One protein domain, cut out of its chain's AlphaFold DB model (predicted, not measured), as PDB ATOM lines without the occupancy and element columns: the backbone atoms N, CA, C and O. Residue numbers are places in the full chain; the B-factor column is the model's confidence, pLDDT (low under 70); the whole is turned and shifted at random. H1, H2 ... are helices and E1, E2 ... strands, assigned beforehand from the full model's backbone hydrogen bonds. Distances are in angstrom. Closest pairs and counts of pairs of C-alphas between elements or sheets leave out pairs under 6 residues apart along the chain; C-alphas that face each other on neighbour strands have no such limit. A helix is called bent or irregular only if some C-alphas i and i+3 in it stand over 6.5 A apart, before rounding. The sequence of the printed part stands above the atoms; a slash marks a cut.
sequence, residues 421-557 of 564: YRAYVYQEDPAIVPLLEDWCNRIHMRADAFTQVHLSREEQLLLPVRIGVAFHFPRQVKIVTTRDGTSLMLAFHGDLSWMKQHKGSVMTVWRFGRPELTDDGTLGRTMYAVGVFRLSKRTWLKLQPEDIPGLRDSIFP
ATOM      1  N   TYR A 421      20.153   1.412 -24.845       66.38
ATOM      2  CA  TYR A 421      20.316   0.009 -25.234       66.38
ATOM      3  C   TYR A 421      19.217  -0.868 -24.608       66.38
ATOM      4  O   TYR A 421      18.849  -0.702 -23.444       66.38
ATOM      5  N   ARG A 422      18.667  -1.825 -25.365       71.38
ATOM      6  CA  ARG A 422      17.635  -2.755 -24.872       71.38
ATOM      7  C   ARG A 422      18.063  -4.196 -25.097       71.38
ATOM      8  O   ARG A 422      18.046  -4.678 -26.224       71.38
ATOM      9  N   ALA A 423      18.358  -4.902 -24.011       75.88
ATOM     10  CA  ALA A 423      18.572  -6.343 -24.053       75.88
ATOM     11  C   ALA A 423      17.225  -7.070 -24.006       75.88
ATOM     12  O   ALA A 423      16.391  -6.778 -23.153       75.88
ATOM     13  N   TYR A 424      17.015  -8.051 -24.879       83.06
ATOM     14  CA  TYR A 424      15.822  -8.900 -24.853       83.06
ATOM     15  C   TYR A 424      16.202 -10.284 -24.332       83.06
ATOM     16  O   TYR A 424      17.158 -10.888 -24.808       83.06
ATOM     17  N   VAL A 425      15.448 -10.804 -23.369       84.44
ATOM     18  CA  VAL A 425      15.712 -12.111 -22.751       84.44
ATOM     19  C   VAL A 425      14.412 -12.898 -22.682       84.44
ATOM     20  O   VAL A 425      13.376 -12.342 -22.333       84.44
ATOM     21  N   TYR A 426      14.442 -14.190 -23.006       88.31
ATOM     22  CA  TYR A 426      13.319 -15.082 -22.716       88.31
ATOM     23  C   TYR A 426      13.460 -15.646 -21.303       88.31
ATOM     24  O   TYR A 426      14.466 -16.276 -20.991       88.31
ATOM     25  N   GLN A 427      12.457 -15.415 -20.460       89.62
ATOM     26  CA  GLN A 427      12.405 -15.933 -19.097       89.62
ATOM     27  C   GLN A 427      10.945 -16.171 -18.725       89.62
ATOM     28  O   GLN A 427      10.282 -15.280 -18.206       89.62
ATOM     29  N   GLU A 428      10.453 -17.369 -19.024       89.38
ATOM     30  CA  GLU A 428       9.072 -17.763 -18.755       89.38
ATOM     31  C   GLU A 428       8.727 -17.623 -17.267       89.38
ATOM     32  O   GLU A 428       9.449 -18.125 -16.404       89.38
ATOM     33  N   ASP A 429       7.623 -16.937 -16.981       90.19
ATOM     34  CA  ASP A 429       7.118 -16.721 -15.630       90.19
ATOM     35  C   ASP A 429       5.693 -17.290 -15.519       90.19
ATOM     36  O   ASP A 429       4.744 -16.714 -16.071       90.19
ATOM     37  N   PRO A 430       5.503 -18.419 -14.812       88.88
ATOM     38  CA  PRO A 430       4.188 -19.027 -14.664       88.88
ATOM     39  C   PRO A 430       3.214 -18.154 -13.857       88.88
ATOM     40  O   PRO A 430       2.004 -18.346 -13.973       88.88
ATOM     41  N   ALA A 431       3.692 -17.161 -13.092       89.38
ATOM     42  CA  ALA A 431       2.833 -16.252 -12.329       89.38
ATOM     43  C   ALA A 431       1.955 -15.352 -13.221       89.38
ATOM     44  O   ALA A 431       0.976 -14.773 -12.748       89.38
ATOM     45  N   ILE A 432       2.260 -15.261 -14.520       91.56
ATOM     46  CA  ILE A 432       1.444 -14.527 -15.493       91.56
ATOM     47  C   ILE A 432       0.141 -15.270 -15.826       91.56
ATOM     48  O   ILE A 432      -0.851 -14.626 -16.161       91.56
ATOM     49  N   VAL A 433       0.100 -16.603 -15.716       92.25
ATOM     50  CA  VAL A 433      -1.084 -17.391 -16.107       92.25
ATOM     51  C   VAL A 433      -2.312 -17.049 -15.246       92.25
ATOM     52  O   VAL A 433      -3.326 -16.658 -15.829       92.25
ATOM     53  N   PRO A 434      -2.236 -17.054 -13.898       91.12
ATOM     54  CA  PRO A 434      -3.375 -16.673 -13.056       91.12
ATOM     55  C   PRO A 434      -3.858 -15.236 -13.291       91.12
ATOM     56  O   PRO A 434      -5.049 -14.951 -13.179       91.12
ATOM     57  N   LEU A 435      -2.948 -14.318 -13.642       91.31
ATOM     58  CA  LEU A 435      -3.299 -12.933 -13.965       91.31
ATOM     59  C   LEU A 435      -4.176 -12.859 -15.223       91.31
ATOM     60  O   LEU A 435      -5.179 -12.146 -15.240       91.31
ATOM     61  N   LEU A 436      -3.821 -13.608 -16.271       92.44
ATOM     62  CA  LEU A 436      -4.603 -13.664 -17.508       92.44
ATOM     63  C   LEU A 436      -5.945 -14.384 -17.313       92.44
ATOM     64  O   LEU A 436      -6.940 -13.997 -17.926       92.44
ATOM     65  N   GLU A 437      -5.996 -15.396 -16.445       91.94
ATOM     66  CA  GLU A 437      -7.241 -16.071 -16.061       91.94
ATOM     67  C   GLU A 437      -8.199 -15.130 -15.309       91.94
ATOM     68  O   GLU A 437      -9.391 -15.095 -15.623       91.94
ATOM     69  N   ASP A 438      -7.696 -14.310 -14.377       90.69
ATOM     70  CA  ASP A 438      -8.502 -13.276 -13.709       90.69
ATOM     71  C   ASP A 438      -9.079 -12.281 -14.724       90.69
ATOM     72  O   ASP A 438     -10.261 -11.936 -14.659       90.69
ATOM     73  N   TRP A 439      -8.288 -11.870 -15.721       92.06
ATOM     74  CA  TRP A 439      -8.803 -11.021 -16.794       92.06
ATOM     75  C   TRP A 439      -9.906 -11.727 -17.568       92.06
ATOM     76  O   TRP A 439     -10.972 -11.143 -17.732       92.06
ATOM     77  N   CYS A 440      -9.716 -12.989 -17.970       92.44
ATOM     78  CA  CYS A 440     -10.767 -13.753 -18.644       92.44
ATOM     79  C   CYS A 440     -12.098 -13.714 -17.887       92.44
ATOM     80  O   CYS A 440     -13.142 -13.489 -18.503       92.44
ATOM     81  N   ASN A 441     -12.050 -13.873 -16.564       90.62
ATOM     82  CA  ASN A 441     -13.231 -13.843 -15.711       90.62
ATOM     83  C   ASN A 441     -13.885 -12.452 -15.676       90.62
ATOM     84  O   ASN A 441     -15.102 -12.350 -15.812       90.62
ATOM     85  N   ARG A 442     -13.098 -11.373 -15.566       88.75
ATOM     86  CA  ARG A 442     -13.614  -9.988 -15.522       88.75
ATOM     87  C   ARG A 442     -14.320  -9.572 -16.809       88.75
ATOM     88  O   ARG A 442     -15.428  -9.046 -16.769       88.75
ATOM     89  N   ILE A 443     -13.701  -9.841 -17.958       90.25
ATOM     90  CA  ILE A 443     -14.236  -9.457 -19.276       90.25
ATOM     91  C   ILE A 443     -15.123 -10.529 -19.915       90.25
ATOM     92  O   ILE A 443     -15.413 -10.461 -21.114       90.25
ATOM     93  N   HIS A 444     -15.563 -11.518 -19.128       89.44
ATOM     94  CA  HIS A 444     -16.444 -12.601 -19.570       89.44
ATOM     95  C   HIS A 444     -15.939 -13.267 -20.864       89.44
ATOM     96  O   HIS A 444     -16.680 -13.513 -21.824       89.44
ATOM     97  N   MET A 445     -14.629 -13.501 -20.927       90.12
ATOM     98  CA  MET A 445     -14.004 -14.259 -21.997       90.12
ATOM     99  C   MET A 445     -14.073 -15.753 -21.716       90.12
ATOM    100  O   MET A 445     -14.291 -16.203 -20.596       90.12
ATOM    101  N   ARG A 446     -13.857 -16.544 -22.767       89.31
ATOM    102  CA  ARG A 446     -13.665 -17.980 -22.596       89.31
ATOM    103  C   ARG A 446     -12.379 -18.221 -21.803       89.31
ATOM    104  O   ARG A 446     -11.382 -17.554 -22.063       89.31
ATOM    105  N   ALA A 447     -12.386 -19.210 -20.914       85.12
ATOM    106  CA  ALA A 447     -11.205 -19.588 -20.135       85.12
ATOM    107  C   ALA A 447      -9.993 -19.940 -21.023       85.12
ATOM    108  O   ALA A 447      -8.855 -19.673 -20.662       85.12
ATOM    109  N   ASP A 448     -10.236 -20.457 -22.232       86.19
ATOM    110  CA  ASP A 448      -9.201 -20.803 -23.212       86.19
ATOM    111  C   ASP A 448      -8.714 -19.619 -24.071       86.19
ATOM    112  O   ASP A 448      -7.932 -19.817 -25.006       86.19
ATOM    113  N   ALA A 449      -9.148 -18.384 -23.787       89.56
ATOM    114  CA  ALA A 449      -8.811 -17.212 -24.594       89.56
ATOM    115  C   ALA A 449      -7.309 -16.878 -24.602       89.56
ATOM    116  O   ALA A 449      -6.830 -16.337 -25.602       89.56
ATOM    117  N   PHE A 450      -6.587 -17.238 -23.533       92.12
ATOM    118  CA  PHE A 450      -5.132 -17.134 -23.413       92.12
ATOM    119  C   PHE A 450      -4.516 -18.527 -23.239       92.12
ATOM    120  O   PHE A 450      -4.146 -18.930 -22.143       92.12
ATOM    121  N   THR A 451      -4.395 -19.293 -24.324       91.88
ATOM    122  CA  THR A 451      -3.685 -20.583 -24.256       91.88
ATOM    123  C   THR A 451      -2.176 -20.344 -24.282       91.88
ATOM    124  O   THR A 451      -1.678 -19.776 -25.253       91.88
ATOM    125  N   GLN A 452      -1.434 -20.780 -23.263       92.62
ATOM    126  CA  GLN A 452       0.028 -20.659 -23.241       92.62
ATOM    127  C   GLN A 452       0.676 -21.454 -24.385       92.62
ATOM    128  O   GLN A 452       0.247 -22.556 -24.729       92.62
ATOM    129  N   VAL A 453       1.705 -20.870 -24.997       91.56
ATOM    130  CA  VAL A 453       2.534 -21.487 -26.035       91.56
ATOM    131  C   VAL A 453       3.934 -21.646 -25.461       91.56
ATOM    132  O   VAL A 453       4.674 -20.671 -25.348       91.56
ATOM    133  N   HIS A 454       4.302 -22.874 -25.106       90.94
ATOM    134  CA  HIS A 454       5.650 -23.176 -24.630       90.94
ATOM    135  C   HIS A 454       6.622 -23.192 -25.808       90.94
ATOM    136  O   HIS A 454       6.519 -24.044 -26.684       90.94
ATOM    137  N   LEU A 455       7.560 -22.246 -25.841       88.88
ATOM    138  CA  LEU A 455       8.547 -22.164 -26.917       88.88
ATOM    139  C   LEU A 455       9.573 -23.298 -26.811       88.88
ATOM    140  O   LEU A 455      10.092 -23.574 -25.727       88.88
ATOM    141  N   SER A 456       9.941 -23.907 -27.942       88.19
ATOM    142  CA  SER A 456      11.102 -24.810 -28.000       88.19
ATOM    143  C   SER A 456      12.411 -24.067 -27.724       88.19
ATOM    144  O   SER A 456      12.503 -22.863 -27.951       88.19
ATOM    145  N   ARG A 457      13.472 -24.777 -27.318       83.50
ATOM    146  CA  ARG A 457      14.796 -24.172 -27.069       83.50
ATOM    147  C   ARG A 457      15.309 -23.340 -28.256       83.50
ATOM    148  O   ARG A 457      15.834 -22.251 -28.050       83.50
ATOM    149  N   GLU A 458      15.115 -23.816 -29.488       80.94
ATOM    150  CA  GLU A 458      15.448 -23.055 -30.705       80.94
ATOM    151  C   GLU A 458      14.654 -21.740 -30.792       80.94
ATOM    152  O   GLU A 458      15.210 -20.687 -31.093       80.94
ATOM    153  N   GLU A 459      13.349 -21.785 -30.523       84.50
ATOM    154  CA  GLU A 459      12.466 -20.615 -30.573       84.50
ATOM    155  C   GLU A 459      12.752 -19.625 -29.439       84.50
ATOM    156  O   GLU A 459      12.680 -18.420 -29.668       84.50
ATOM    157  N   GLN A 460      13.133 -20.109 -28.253       86.69
ATOM    158  CA  GLN A 460      13.561 -19.277 -27.124       86.69
ATOM    159  C   GLN A 460      14.820 -18.475 -27.466       86.69
ATOM    160  O   GLN A 460      14.877 -17.285 -27.170       86.69
ATOM    161  N   LEU A 461      15.796 -19.092 -28.143       78.25
ATOM    162  CA  LEU A 461      17.010 -18.409 -28.611       78.25
ATOM    163  C   LEU A 461      16.713 -17.406 -29.736       78.25
ATOM    164  O   LEU A 461      17.318 -16.339 -29.806       78.25
ATOM    165  N   LEU A 462      15.758 -17.722 -30.615       78.31
ATOM    166  CA  LEU A 462      15.376 -16.841 -31.719       78.31
ATOM    167  C   LEU A 462      14.500 -15.663 -31.282       78.31
ATOM    168  O   LEU A 462      14.520 -14.627 -31.951       78.31
ATOM    169  N   LEU A 463      13.716 -15.797 -30.208       83.00
ATOM    170  CA  LEU A 463      12.753 -14.779 -29.793       83.00
ATOM    171  C   LEU A 463      13.423 -13.417 -29.520       83.00
ATOM    172  O   LEU A 463      12.986 -12.455 -30.156       83.00
ATOM    173  N   PRO A 464      14.475 -13.298 -28.678       77.06
ATOM    174  CA  PRO A 464      15.184 -12.036 -28.462       77.06
ATOM    175  C   PRO A 464      15.636 -11.357 -29.751       77.06
ATOM    176  O   PRO A 464      15.336 -10.190 -29.981       77.06
ATOM    177  N   VAL A 465      16.269 -12.123 -30.641       72.69
ATOM    178  CA  VAL A 465      16.784 -11.632 -31.922       72.69
ATOM    179  C   VAL A 465      15.646 -11.117 -32.802       72.69
ATOM    180  O   VAL A 465      15.704 -10.026 -33.371       72.69
ATOM    181  N   ARG A 466      14.579 -11.909 -32.945       76.81
ATOM    182  CA  ARG A 466      13.457 -11.571 -33.828       76.81
ATOM    183  C   ARG A 466      12.634 -10.414 -33.286       76.81
ATOM    184  O   ARG A 466      12.108  -9.637 -34.086       76.81
ATOM    185  N   ILE A 467      12.504 -10.314 -31.966       79.50
ATOM    186  CA  ILE A 467      11.753  -9.248 -31.315       79.50
ATOM    187  C   ILE A 467      12.557  -7.959 -31.258       79.50
ATOM    188  O   ILE A 467      11.965  -6.925 -31.546       79.50
ATOM    189  N   GLY A 468      13.870  -8.001 -31.019       68.62
ATOM    190  CA  GLY A 468      14.715  -6.808 -31.087       68.62
ATOM    191  C   GLY A 468      14.556  -6.085 -32.424       68.62
ATOM    192  O   GLY A 468      14.208  -4.907 -32.467       68.62
ATOM    193  N   VAL A 469      14.606  -6.834 -33.532       66.12
ATOM    194  CA  VAL A 469      14.321  -6.291 -34.873       66.12
ATOM    195  C   VAL A 469      12.874  -5.794 -35.007       66.12
ATOM    196  O   VAL A 469      12.603  -4.807 -35.688       66.12
ATOM    197  N   ALA A 470      11.905  -6.485 -34.400       70.56
ATOM    198  CA  ALA A 470      10.495  -6.114 -34.503       70.56
ATOM    199  C   ALA A 470      10.147  -4.838 -33.720       70.56
ATOM    200  O   ALA A 470       9.278  -4.091 -34.174       70.56
ATOM    201  N   PHE A 471      10.774  -4.630 -32.563       75.81
ATOM    202  CA  PHE A 471      10.509  -3.550 -31.605       75.81
ATOM    203  C   PHE A 471      11.361  -2.307 -31.848       75.81
ATOM    204  O   PHE A 471      11.115  -1.275 -31.231       75.81
ATOM    205  N   HIS A 472      12.268  -2.373 -32.820       64.00
ATOM    206  CA  HIS A 472      12.944  -1.201 -33.356       64.00
ATOM    207  C   HIS A 472      11.973  -0.179 -33.988       64.00
ATOM    208  O   HIS A 472      12.280   1.000 -34.117       64.00
ATOM    209  N   PHE A 473      10.770  -0.603 -34.396       61.66
ATOM    210  CA  PHE A 473       9.746   0.314 -34.900       61.66
ATOM    211  C   PHE A 473       8.671   0.598 -33.857       61.66
ATOM    212  O   PHE A 473       8.277  -0.329 -33.140       61.66
ATOM    213  N   PRO A 474       8.090   1.815 -33.868       71.62
ATOM    214  CA  PRO A 474       6.921   2.130 -33.070       71.62
ATOM    215  C   PRO A 474       5.807   1.099 -33.259       71.62
ATOM    216  O   PRO A 474       5.333   0.874 -34.379       71.62
ATOM    217  N   ARG A 475       5.386   0.465 -32.165       82.06
ATOM    218  CA  ARG A 475       4.316  -0.541 -32.176       82.06
ATOM    219  C   ARG A 475       3.238  -0.205 -31.176       82.06
ATOM    220  O   ARG A 475       3.529   0.157 -30.045       82.06
ATOM    221  N   GLN A 476       1.993  -0.406 -31.590       87.19
ATOM    222  CA  GLN A 476       0.882  -0.409 -30.653       87.19
ATOM    223  C   GLN A 476       1.026  -1.610 -29.725       87.19
ATOM    224  O   GLN A 476       1.073  -2.761 -30.171       87.19
ATOM    225  N   VAL A 477       1.117  -1.310 -28.442       93.31
ATOM    226  CA  VAL A 477       1.200  -2.268 -27.349       93.31
ATOM    227  C   VAL A 477       0.165  -1.882 -26.306       93.31
ATOM    228  O   VAL A 477      -0.310  -0.748 -26.268       93.31
ATOM    229  N   LYS A 478      -0.169  -2.822 -25.435       95.19
ATOM    230  CA  LYS A 478      -0.931  -2.519 -24.226       95.19
ATOM    231  C   LYS A 478       0.005  -2.653 -23.045       95.19
ATOM    232  O   LYS A 478       0.766  -3.611 -22.989       95.19
ATOM    233  N   ILE A 479      -0.008  -1.695 -22.133       93.81
ATOM    234  CA  ILE A 479       0.786  -1.753 -20.905       93.81
ATOM    235  C   ILE A 479      -0.185  -1.946 -19.761       93.81
ATOM    236  O   ILE A 479      -1.155  -1.205 -19.676       93.81
ATOM    237  N   VAL A 480       0.065  -2.926 -18.905       93.62
ATOM    238  CA  VAL A 480      -0.662  -3.093 -17.650       93.62
ATOM    239  C   VAL A 480       0.287  -2.830 -16.495       93.62
ATOM    240  O   VAL A 480       1.369  -3.409 -16.432       93.62
ATOM    241  N   THR A 481      -0.112  -1.952 -15.588       91.88
ATOM    242  CA  THR A 481       0.567  -1.780 -14.304       91.88
ATOM    243  C   THR A 481      -0.209  -2.578 -13.264       91.88
ATOM    244  O   THR A 481      -1.370  -2.282 -12.977       91.88
ATOM    245  N   THR A 482       0.402  -3.643 -12.753       86.94
ATOM    246  CA  THR A 482      -0.204  -4.522 -11.752       86.94
ATOM    247  C   THR A 482      -0.225  -3.849 -10.373       86.94
ATOM    248  O   THR A 482       0.390  -2.806 -10.153       86.94
ATOM    249  N   ARG A 483      -0.963  -4.425  -9.414       83.69
ATOM    250  CA  ARG A 483      -1.152  -3.829  -8.072       83.69
ATOM    251  C   ARG A 483       0.140  -3.727  -7.260       83.69
ATOM    252  O   ARG A 483       0.262  -2.844  -6.423       83.69
ATOM    253  N   ASP A 484       1.080  -4.626  -7.512       83.81
ATOM    254  CA  ASP A 484       2.439  -4.638  -6.969       83.81
ATOM    255  C   ASP A 484       3.364  -3.604  -7.638       83.81
ATOM    256  O   ASP A 484       4.533  -3.501  -7.279       83.81
ATOM    257  N   GLY A 485       2.855  -2.822  -8.597       82.62
ATOM    258  CA  GLY A 485       3.613  -1.800  -9.316       82.62
ATOM    259  C   GLY A 485       4.440  -2.347 -10.480       82.62
ATOM    260  O   GLY A 485       5.162  -1.585 -11.120       82.62
ATOM    261  N   THR A 486       4.340  -3.643 -10.793       86.12
ATOM    262  CA  THR A 486       5.032  -4.226 -11.945       86.12
ATOM    263  C   THR A 486       4.347  -3.802 -13.245       86.12
ATOM    264  O   THR A 486       3.163  -4.043 -13.469       86.12
ATOM    265  N   SER A 487       5.113  -3.198 -14.151       88.81
ATOM    266  CA  SER A 487       4.635  -2.859 -15.491       88.81
ATOM    267  C   SER A 487       4.924  -4.004 -16.468       88.81
ATOM    268  O   SER A 487       6.077  -4.389 -16.690       88.81
ATOM    269  N   LEU A 488       3.863  -4.547 -17.068       93.56
ATOM    270  CA  LEU A 488       3.924  -5.554 -18.126       93.56
ATOM    271  C   LEU A 488       3.486  -4.936 -19.451       93.56
ATOM    272  O   LEU A 488       2.479  -4.238 -19.534       93.56
ATOM    273  N   MET A 489       4.210  -5.241 -20.517       94.50
ATOM    274  CA  MET A 489       3.868  -4.859 -21.878       94.50
ATOM    275  C   MET A 489       3.367  -6.069 -22.659       94.50
ATOM    276  O   MET A 489       4.052  -7.075 -22.819       94.50
ATOM    277  N   LEU A 490       2.168  -5.939 -23.204       95.62
ATOM    278  CA  LEU A 490       1.516  -6.905 -24.066       95.62
ATOM    279  C   LEU A 490       1.708  -6.468 -25.518       95.62
ATOM    280  O   LEU A 490       1.342  -5.353 -25.896       95.62
ATOM    281  N   ALA A 491       2.254  -7.350 -26.348       94.62
ATOM    282  CA  ALA A 491       2.428  -7.094 -27.773       94.62
ATOM    283  C   ALA A 491       1.727  -8.172 -28.600       94.62
ATOM    284  O   ALA A 491       2.000  -9.363 -28.443       94.62
ATOM    285  N   PHE A 492       0.832  -7.742 -29.492       94.44
ATOM    286  CA  PHE A 492       0.103  -8.621 -30.399       94.44
ATOM    287  C   PHE A 492       0.873  -8.856 -31.702       94.44
ATOM    288  O   PHE A 492       1.340  -7.923 -32.361       94.44
ATOM    289  N   HIS A 493       0.920 -10.115 -32.123       91.06
ATOM    290  CA  HIS A 493       1.554 -10.565 -33.352       91.06
ATOM    291  C   HIS A 493       0.539 -11.349 -34.175       91.06
ATOM    292  O   HIS A 493       0.038 -12.381 -33.742       91.06
ATOM    293  N   GLY A 494       0.231 -10.862 -35.380       84.25
ATOM    294  CA  GLY A 494      -0.748 -11.520 -36.251       84.25
ATOM    295  C   GLY A 494      -0.298 -12.901 -36.735       84.25
ATOM    296  O   GLY A 494      -1.115 -13.815 -36.794       84.25
ATOM    297  N   ASP A 495       0.990 -13.040 -37.049       80.69
ATOM    298  CA  ASP A 495       1.640 -14.298 -37.417       80.69
ATOM    299  C   ASP A 495       3.149 -14.190 -37.139       80.69
ATOM    300  O   ASP A 495       3.796 -13.206 -37.524       80.69
ATOM    301  N   LEU A 496       3.710 -15.202 -36.475       82.50
ATOM    302  CA  LEU A 496       5.147 -15.369 -36.281       82.50
ATOM    303  C   LEU A 496       5.608 -16.588 -37.078       82.50
ATOM    304  O   LEU A 496       5.802 -17.669 -36.537       82.50
ATOM    305  N   SER A 497       5.845 -16.386 -38.374       77.94
ATOM    306  CA  SER A 497       6.191 -17.448 -39.335       77.94
ATOM    307  C   SER A 497       7.457 -18.262 -39.022       77.94
ATOM    308  O   SER A 497       7.728 -19.257 -39.700       77.94
ATOM    309  N   TRP A 498       8.251 -17.825 -38.041       77.69
ATOM    310  CA  TRP A 498       9.440 -18.516 -37.548       77.69
ATOM    311  C   TRP A 498       9.146 -19.472 -36.383       77.69
ATOM    312  O   TRP A 498       9.962 -20.359 -36.143       77.69
ATOM    313  N   MET A 499       8.001 -19.338 -35.703       83.44
ATOM    314  CA  MET A 499       7.541 -20.329 -34.732       83.44
ATOM    315  C   MET A 499       6.996 -21.538 -35.492       83.44
ATOM    316  O   MET A 499       6.043 -21.444 -36.269       83.44
ATOM    317  N   LYS A 500       7.637 -22.688 -35.310       78.75
ATOM    318  CA  LYS A 500       7.272 -23.934 -35.991       78.75
ATOM    319  C   LYS A 500       6.050 -24.562 -35.332       78.75
ATOM    320  O   LYS A 500       5.196 -25.100 -36.038       78.75
ATOM    321  N   GLN A 501       5.972 -24.478 -34.003       76.75
ATOM    322  CA  GLN A 501       4.931 -25.131 -33.208       76.75
ATOM    323  C   GLN A 501       3.563 -24.457 -33.340       76.75
ATOM    324  O   GLN A 501       2.532 -25.122 -33.258       76.75
ATOM    325  N   HIS A 502       3.542 -23.145 -33.583       79.88
ATOM    326  CA  HIS A 502       2.306 -22.383 -33.689       79.88
ATOM    327  C   HIS A 502       2.303 -21.468 -34.914       79.88
ATOM    328  O   HIS A 502       3.094 -20.536 -35.013       79.88
ATOM    329  N   LYS A 503       1.354 -21.713 -35.824       77.88
ATOM    330  CA  LYS A 503       1.087 -20.884 -37.007       77.88
ATOM    331  C   LYS A 503      -0.210 -20.117 -36.792       77.88
ATOM    332  O   LYS A 503      -1.276 -20.536 -37.238       77.88
ATOM    333  N   GLY A 504      -0.139 -19.040 -36.026       84.19
ATOM    334  CA  GLY A 504      -1.314 -18.266 -35.662       84.19
ATOM    335  C   GLY A 504      -0.961 -16.994 -34.914       84.19
ATOM    336  O   GLY A 504       0.208 -16.705 -34.654       84.19
ATOM    337  N   SER A 505      -1.998 -16.227 -34.591       91.12
ATOM    338  CA  SER A 505      -1.842 -14.993 -33.836       91.12
ATOM    339  C   SER A 505      -1.500 -15.281 -32.381       91.12
ATOM    340  O   SER A 505      -2.143 -16.103 -31.721       91.12
ATOM    341  N   VAL A 506      -0.496 -14.570 -31.883       94.25
ATOM    342  CA  VAL A 506      -0.016 -14.694 -30.509       94.25
ATOM    343  C   VAL A 506       0.153 -13.333 -29.863       94.25
ATOM    344  O   VAL A 506       0.348 -12.318 -30.528       94.25
ATOM    345  N   MET A 507       0.105 -13.324 -28.544       95.25
ATOM    346  CA  MET A 507       0.476 -12.213 -27.694       95.25
ATOM    347  C   MET A 507       1.726 -12.604 -26.915       95.25
ATOM    348  O   MET A 507       1.771 -13.663 -26.295       95.25
ATOM    349  N   THR A 508       2.735 -11.743 -26.930       94.81
ATOM    350  CA  THR A 508       3.907 -11.867 -26.055       94.81
ATOM    351  C   THR A 508       3.759 -10.906 -24.886       94.81
ATOM    352  O   THR A 508       3.421  -9.740 -25.115       94.81
ATOM    353  N   VAL A 509       4.041 -11.376 -23.675       95.81
ATOM    354  CA  VAL A 509       4.044 -10.579 -22.445       95.81
ATOM    355  C   VAL A 509       5.487 -10.289 -22.063       95.81
ATOM    356  O   VAL A 509       6.312 -11.199 -21.994       95.81
ATOM    357  N   TRP A 510       5.782  -9.019 -21.826       94.38
ATOM    358  CA  TRP A 510       7.112  -8.528 -21.503       94.38
ATOM    359  C   TRP A 510       7.095  -7.844 -20.152       94.38
ATOM    360  O   TRP A 510       6.250  -6.991 -19.908       94.38
ATOM    361  N   ARG A 511       8.054  -8.168 -19.295       91.94
ATOM    362  CA  ARG A 511       8.319  -7.429 -18.069       91.94
ATOM    363  C   ARG A 511       9.525  -6.535 -18.282       91.94
ATOM    364  O   ARG A 511      10.556  -6.979 -18.793       91.94
ATOM    365  N   PHE A 512       9.399  -5.282 -17.878       86.62
ATOM    366  CA  PHE A 512      10.521  -4.367 -17.928       86.62
ATOM    367  C   PHE A 512      11.463  -4.596 -16.742       86.62
ATOM    368  O   PHE A 512      11.037  -4.567 -15.590       86.62
ATOM    369  N   GLY A 513      12.747  -4.799 -17.023       81.56
ATOM    370  CA  GLY A 513      13.812  -4.796 -16.027       81.56
ATOM    371  C   GLY A 513      14.062  -3.403 -15.459       81.56
ATOM    372  O   GLY A 513      13.414  -2.423 -15.845       81.56
ATOM    373  N   ARG A 514      15.011  -3.295 -14.533       79.25
ATOM    374  CA  ARG A 514      15.456  -1.986 -14.051       79.25
ATOM    375  C   ARG A 514      16.327  -1.321 -15.125       79.25
ATOM    376  O   ARG A 514      17.016  -2.035 -15.851       79.25
ATOM    377  N   PRO A 515      16.258   0.010 -15.282       78.62
ATOM    378  CA  PRO A 515      17.272   0.730 -16.033       78.62
ATOM    379  C   PRO A 515      18.629   0.538 -15.349       78.62
ATOM    380  O   PRO A 515      18.733   0.698 -14.132       78.62
ATOM    381  N   GLU A 516      19.642   0.180 -16.120       77.56
ATOM    382  CA  GLU A 516      21.011  -0.046 -15.669       77.56
ATOM    383  C   GLU A 516      21.919   0.908 -16.440       77.56
ATOM    384  O   GLU A 516      21.852   0.976 -17.664       77.56
ATOM    385  N   LEU A 517      22.741   1.679 -15.731       72.25
ATOM    386  CA  LEU A 517      23.784   2.477 -16.363       72.25
ATOM    387  C   LEU A 517      24.977   1.549 -16.596       72.25
ATOM    388  O   LEU A 517      25.500   0.991 -15.633       72.25
ATOM    389  N   THR A 518      25.373   1.337 -17.849       63.06
ATOM    390  CA  THR A 518      26.602   0.595 -18.144       63.06
ATOM    391  C   THR A 518      27.829   1.455 -17.854       63.06
ATOM    392  O   THR A 518      27.743   2.685 -17.804       63.06
ATOM    393  N   ASP A 519      28.981   0.800 -17.701       57.72
ATOM    394  CA  ASP A 519      30.271   1.447 -17.416       57.72
ATOM    395  C   ASP A 519      30.644   2.525 -18.453       57.72
ATOM    396  O   ASP A 519      31.307   3.507 -18.127       57.72
ATOM    397  N   ASP A 520      30.125   2.400 -19.679       55.62
ATOM    398  CA  ASP A 520      30.308   3.348 -20.784       55.62
ATOM    399  C   ASP A 520      29.346   4.557 -20.734       55.62
ATOM    400  O   ASP A 520      29.222   5.306 -21.703       55.62
ATOM    401  N   GLY A 521      28.599   4.738 -19.637       58.41
ATOM    402  CA  GLY A 521      27.631   5.829 -19.460       58.41
ATOM    403  C   GLY A 521      26.334   5.668 -20.265       58.41
ATOM    404  O   GLY A 521      25.540   6.604 -20.362       58.41
ATOM    405  N   THR A 522      26.104   4.488 -20.843       60.94
ATOM    406  CA  THR A 522      24.923   4.178 -21.658       60.94
ATOM    407  C   THR A 522      23.799   3.682 -20.746       60.94
ATOM    408  O   THR A 522      24.022   2.836 -19.882       60.94
ATOM    409  N   LEU A 523      22.575   4.195 -20.900       67.50
ATOM    410  CA  LEU A 523      21.439   3.720 -20.105       67.50
ATOM    411  C   LEU A 523      20.805   2.524 -20.817       67.50
ATOM    412  O   LEU A 523      20.210   2.664 -21.881       67.50
ATOM    413  N   GLY A 524      20.949   1.337 -20.242       72.75
ATOM    414  CA  GLY A 524      20.379   0.093 -20.735       72.75
ATOM    415  C   GLY A 524      19.104  -0.298 -19.991       72.75
ATOM    416  O   GLY A 524      18.916   0.043 -18.826       72.75
ATOM    417  N   ARG A 525      18.209  -1.054 -20.632       81.38
ATOM    418  CA  ARG A 525      17.111  -1.736 -19.926       81.38
ATOM    419  C   ARG A 525      16.881  -3.127 -20.488       81.38
ATOM    420  O   ARG A 525      16.589  -3.282 -21.674       81.38
ATOM    421  N   THR A 526      16.939  -4.134 -19.625       83.56
ATOM    422  CA  THR A 526      16.607  -5.509 -20.010       83.56
ATOM    423  C   THR A 526      15.092  -5.697 -20.074       83.56
ATOM    424  O   THR A 526      14.360  -5.263 -19.187       83.56
ATOM    425  N   MET A 527      14.600  -6.345 -21.124       88.06
ATOM    426  CA  MET A 527      13.202  -6.712 -21.322       88.06
ATOM    427  C   MET A 527      13.061  -8.230 -21.296       88.06
ATOM    428  O   MET A 527      13.622  -8.932 -22.137       88.06
ATOM    429  N   TYR A 528      12.263  -8.731 -20.360       90.56
ATOM    430  CA  TYR A 528      12.057 -10.161 -20.164       90.56
ATOM    431  C   TYR A 528      10.751 -10.592 -20.826       90.56
ATOM    432  O   TYR A 528       9.683 -10.151 -20.408       90.56
ATOM    433  N   ALA A 529      10.808 -11.451 -21.839       93.31
ATOM    434  CA  ALA A 529       9.635 -12.155 -22.340       93.31
ATOM    435  C   ALA A 529       9.217 -13.200 -21.307       93.31
ATOM    436  O   ALA A 529       9.831 -14.261 -21.208       93.31
ATOM    437  N   VAL A 530       8.171 -12.867 -20.557       93.75
ATOM    438  CA  VAL A 530       7.651 -13.669 -19.445       93.75
ATOM    439  C   VAL A 530       6.573 -14.658 -19.869       93.75
ATOM    440  O   VAL A 530       6.254 -15.580 -19.129       93.75
ATOM    441  N   GLY A 531       6.040 -14.527 -21.084       94.06
ATOM    442  CA  GLY A 531       5.150 -15.540 -21.636       94.06
ATOM    443  C   GLY A 531       4.734 -15.279 -23.075       94.06
ATOM    444  O   GLY A 531       4.764 -14.146 -23.570       94.06
ATOM    445  N   VAL A 532       4.320 -16.352 -23.746       94.62
ATOM    446  CA  VAL A 532       3.734 -16.321 -25.088       94.62
ATOM    447  C   VAL A 532       2.394 -17.036 -25.037       94.62
ATOM    448  O   VAL A 532       2.304 -18.167 -24.571       94.62
ATOM    449  N   PHE A 533       1.348 -16.378 -25.524       94.94
ATOM    450  CA  PHE A 533      -0.020 -16.874 -25.447       94.94
ATOM    451  C   PHE A 533      -0.678 -16.796 -26.813       94.94
ATOM    452  O   PHE A 533      -0.580 -15.789 -27.515       94.94
ATOM    453  N   ARG A 534      -1.397 -17.843 -27.197       93.44
ATOM    454  CA  ARG A 534      -2.304 -17.796 -28.334       93.44
ATOM    455  C   ARG A 534      -3.393 -16.778 -28.027       93.44
ATOM    456  O   ARG A 534      -4.069 -16.884 -27.009       93.44
ATOM    457  N   LEU A 535      -3.577 -15.820 -28.931       93.06
ATOM    458  CA  LEU A 535      -4.578 -14.777 -28.771       93.06
ATOM    459  C   LEU A 535      -5.146 -14.385 -30.127       93.06
ATOM    460  O   LEU A 535      -4.409 -14.043 -31.048       93.06
ATOM    461  N   SER A 536      -6.471 -14.390 -30.260       91.88
ATOM    462  CA  SER A 536      -7.106 -13.889 -31.481       91.88
ATOM    463  C   SER A 536      -7.106 -12.359 -31.513       91.88
ATOM    464  O   SER A 536      -7.212 -11.707 -30.474       91.88
ATOM    465  N   LYS A 537      -7.099 -11.761 -32.711       91.31
ATOM    466  CA  LYS A 537      -7.243 -10.301 -32.862       91.31
ATOM    467  C   LYS A 537      -8.530  -9.774 -32.212       91.31
ATOM    468  O   LYS A 537      -8.531  -8.685 -31.651       91.31
ATOM    469  N   ARG A 538      -9.622 -10.546 -32.254       90.75
ATOM    470  CA  ARG A 538     -10.890 -10.179 -31.601       90.75
ATOM    471  C   ARG A 538     -10.743 -10.135 -30.080       90.75
ATOM    472  O   ARG A 538     -11.287  -9.237 -29.455       90.75
ATOM    473  N   THR A 539     -10.016 -11.091 -29.507       91.38
ATOM    474  CA  THR A 539      -9.725 -11.149 -28.069       91.38
ATOM    475  C   THR A 539      -8.829  -9.982 -27.658       91.38
ATOM    476  O   THR A 539      -9.153  -9.277 -26.716       91.38
ATOM    477  N   TRP A 540      -7.778  -9.695 -28.429       94.19
ATOM    478  CA  TRP A 540      -6.909  -8.532 -28.219       94.19
ATOM    479  C   TRP A 540      -7.678  -7.204 -28.156       94.19
ATOM    480  O   TRP A 540      -7.457  -6.398 -27.259       94.19
ATOM    481  N   LEU A 541      -8.615  -6.991 -29.086       92.19
ATOM    482  CA  LEU A 541      -9.428  -5.770 -29.147       92.19
ATOM    483  C   LEU A 541     -10.458  -5.649 -28.017       92.19
ATOM    484  O   LEU A 541     -11.017  -4.576 -27.836       92.19
ATOM    485  N   LYS A 542     -10.734  -6.724 -27.278       91.62
ATOM    486  CA  LYS A 542     -11.589  -6.674 -26.086       91.62
ATOM    487  C   LYS A 542     -10.821  -6.285 -24.821       91.62
ATOM    488  O   LYS A 542     -11.454  -6.016 -23.815       91.62
ATOM    489  N   LEU A 543      -9.487  -6.283 -24.849       92.00
ATOM    490  CA  LEU A 543      -8.684  -5.824 -23.718       92.00
ATOM    491  C   LEU A 543      -8.731  -4.300 -23.691       92.00
ATOM    492  O   LEU A 543      -7.979  -3.654 -24.421       92.00
ATOM    493  N   GLN A 544      -9.642  -3.740 -22.905       91.12
ATOM    494  CA  GLN A 544      -9.876  -2.303 -22.831       91.12
ATOM    495  C   GLN A 544      -9.485  -1.748 -21.450       91.12
ATOM    496  O   GLN A 544      -9.637  -2.466 -20.455       91.12
ATOM    497  N   PRO A 545      -8.928  -0.521 -21.378       90.25
ATOM    498  CA  PRO A 545      -8.550   0.131 -20.119       90.25
ATOM    499  C   PRO A 545      -9.659   0.163 -19.065       90.25
ATOM    500  O   PRO A 545      -9.382   0.099 -17.870       90.25
ATOM    501  N   GLU A 546     -10.913   0.245 -19.508       89.25
ATOM    502  CA  GLU A 546     -12.092   0.319 -18.648       89.25
ATOM    503  C   GLU A 546     -12.344  -0.991 -17.890       89.25
ATOM    504  O   GLU A 546     -12.846  -0.968 -16.766       89.25
ATOM    505  N   ASP A 547     -11.969  -2.128 -18.478       88.81
ATOM    506  CA  ASP A 547     -12.283  -3.447 -17.932       88.81
ATOM    507  C   ASP A 547     -11.114  -4.092 -17.172       88.81
ATOM    508  O   ASP A 547     -11.315  -4.937 -16.291       88.81
ATOM    509  N   ILE A 548      -9.876  -3.727 -17.521       90.88
ATOM    510  CA  ILE A 548      -8.657  -4.285 -16.925       90.88
ATOM    511  C   ILE A 548      -7.925  -3.176 -16.161       90.88
ATOM    512  O   ILE A 548      -7.331  -2.292 -16.781       90.88
ATOM    513  N   PRO A 549      -7.903  -3.226 -14.814       89.31
ATOM    514  CA  PRO A 549      -7.242  -2.209 -14.005       89.31
ATOM    515  C   PRO A 549      -5.768  -2.025 -14.377       89.31
ATOM    516  O   PRO A 549      -5.022  -2.996 -14.490       89.31
ATOM    517  N   GLY A 550      -5.353  -0.768 -14.541       89.00
ATOM    518  CA  GLY A 550      -3.974  -0.409 -14.876       89.00
ATOM    519  C   GLY A 550      -3.588  -0.646 -16.339       89.00
ATOM    520  O   GLY A 550      -2.446  -0.361 -16.701       89.00
ATOM    521  N   LEU A 551      -4.503  -1.146 -17.180       93.62
ATOM    522  CA  LEU A 551      -4.278  -1.309 -18.612       93.62
ATOM    523  C   LEU A 551      -4.363   0.045 -19.327       93.62
ATOM    524  O   LEU A 551      -5.307   0.805 -19.139       93.62
ATOM    525  N   ARG A 552      -3.401   0.327 -20.202       93.00
ATOM    526  CA  ARG A 552      -3.403   1.479 -21.105       93.00
ATOM    527  C   ARG A 552      -2.941   1.080 -22.496       93.00
ATOM    528  O   ARG A 552      -2.007   0.289 -22.648       93.00
ATOM    529  N   ASP A 553      -3.565   1.662 -23.511       90.94
ATOM    530  CA  ASP A 553      -3.026   1.625 -24.865       90.94
ATOM    531  C   ASP A 553      -1.798   2.528 -24.953       90.94
ATOM    532  O   ASP A 553      -1.791   3.656 -24.465       90.94
ATOM    533  N   SER A 554      -0.732   2.015 -25.557       89.25
ATOM    534  CA  SER A 554       0.532   2.726 -25.689       89.25
ATOM    535  C   SER A 554       1.168   2.445 -27.045       89.25
ATOM    536  O   SER A 554       0.841   1.483 -27.745       89.25
ATOM    537  N   ILE A 555       2.101   3.304 -27.429       84.38
ATOM    538  CA  ILE A 555       2.973   3.079 -28.575       84.38
ATOM    539  C   ILE A 555       4.358   2.861 -28.006       84.38
ATOM    540  O   ILE A 555       4.933   3.804 -27.486       84.38
ATOM    541  N   PHE A 556       4.887   1.645 -28.107       81.06
ATOM    542  CA  PHE A 556       6.257   1.347 -27.714       81.06
ATOM    543  C   PHE A 556       7.214   2.046 -28.693       81.06
ATOM    544  O   PHE A 556       7.233   1.653 -29.861       81.06
ATOM    545  N   PRO A 557       7.949   3.093 -28.278       67.56
ATOM    546  CA  PRO A 557       8.829   3.875 -29.127       67.56
ATOM    547  C   PRO A 557      10.224   3.250 -29.134       67.56
ATOM    548  O   PRO A 557      10.633   2.598 -28.169       67.56
TER     549      PRO A 557
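Overview. This is residues 421 to 557 of the 564 residues of the protein "Conserved hypothetical Ustilaginaceae-specific protein" of Sporisorium reilianum (strain SRZ2) (UniProt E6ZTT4). A strongly twisted sheet of six strands is the main part, with H2 packed over one face on its E1 and E5 side; the long hairpin E4 and E5 reaches one end of the longest axis, and H1 and H3, which only graze the sheet, lie toward the other. The printed part has 137 residues, with three named helices and six named strands, in the order E1 H1 H2 E2 E3 E4 E5 H3 E6. The mixed sheet runs E1 E5 E4 E3 E2 E6; the class is mixed, helices and strands. The whole is compact, with a radius of gyration of the C-alphas of 14.9 A and spans of 49 by 35 by 26 A.

Arrangement. Look first at E2, residues 475 to 481, E3, 487 to 493, E4, 506 to 517, and E5, 523 to 534, a meander of hairpins, each strand the antiparallel neighbour of the one before. Within hydrogen-bond range you find N 480 and O 488 at 2.8 A, N 491 and O 508 at 2.9 A, and N 513 and O 526 at 2.7 A. Edge strand E1, residues 421 to 426, is parallel to E5, with N 527 and O 423 at 2.7 A; edge strand E6, residues 551 to 556, is antiparallel to E2, with N 552 and O 479 at 2.8 A. H2, residues 457 to 471, makes two layers with the sheet, a helix on one face, over E1 and E5 at a height of 8.3 A; its closest C-alphas to E1 are Tyr 424 and Pro 464, 4.8 A. H1, residues 432 to 442, and H3, residues 537 to 540, only graze the sheet. Every O i to N i+4 pair is within hydrogen-bond range in H1, 9 of 11 in H2, and H3 is too short for one.

Along the chain. Find C-alpha 421 at (20.316, 0.009, -25.234), where E1 begins, and C-alpha 556 at (6.257, 1.347, -27.714), where E6 ends. E4 spans 32.6 A and bends by 52 degrees at residue 514; E5 spans 33.1 A and H2 21.5 A. H2 is only just irregular, with C-alphas 461 and 464 6.6 A apart.

Size, cuts and confidence. The C-alphas farthest apart are those of His 444 and Asp 520, 49.4 A. The printed part has no cut; the links H1 to H2 and E3 to E4 are long. The model's pLDDT is under 70 at residues 421, 468 to 469, 472 to 473, 518 to 523 and 557.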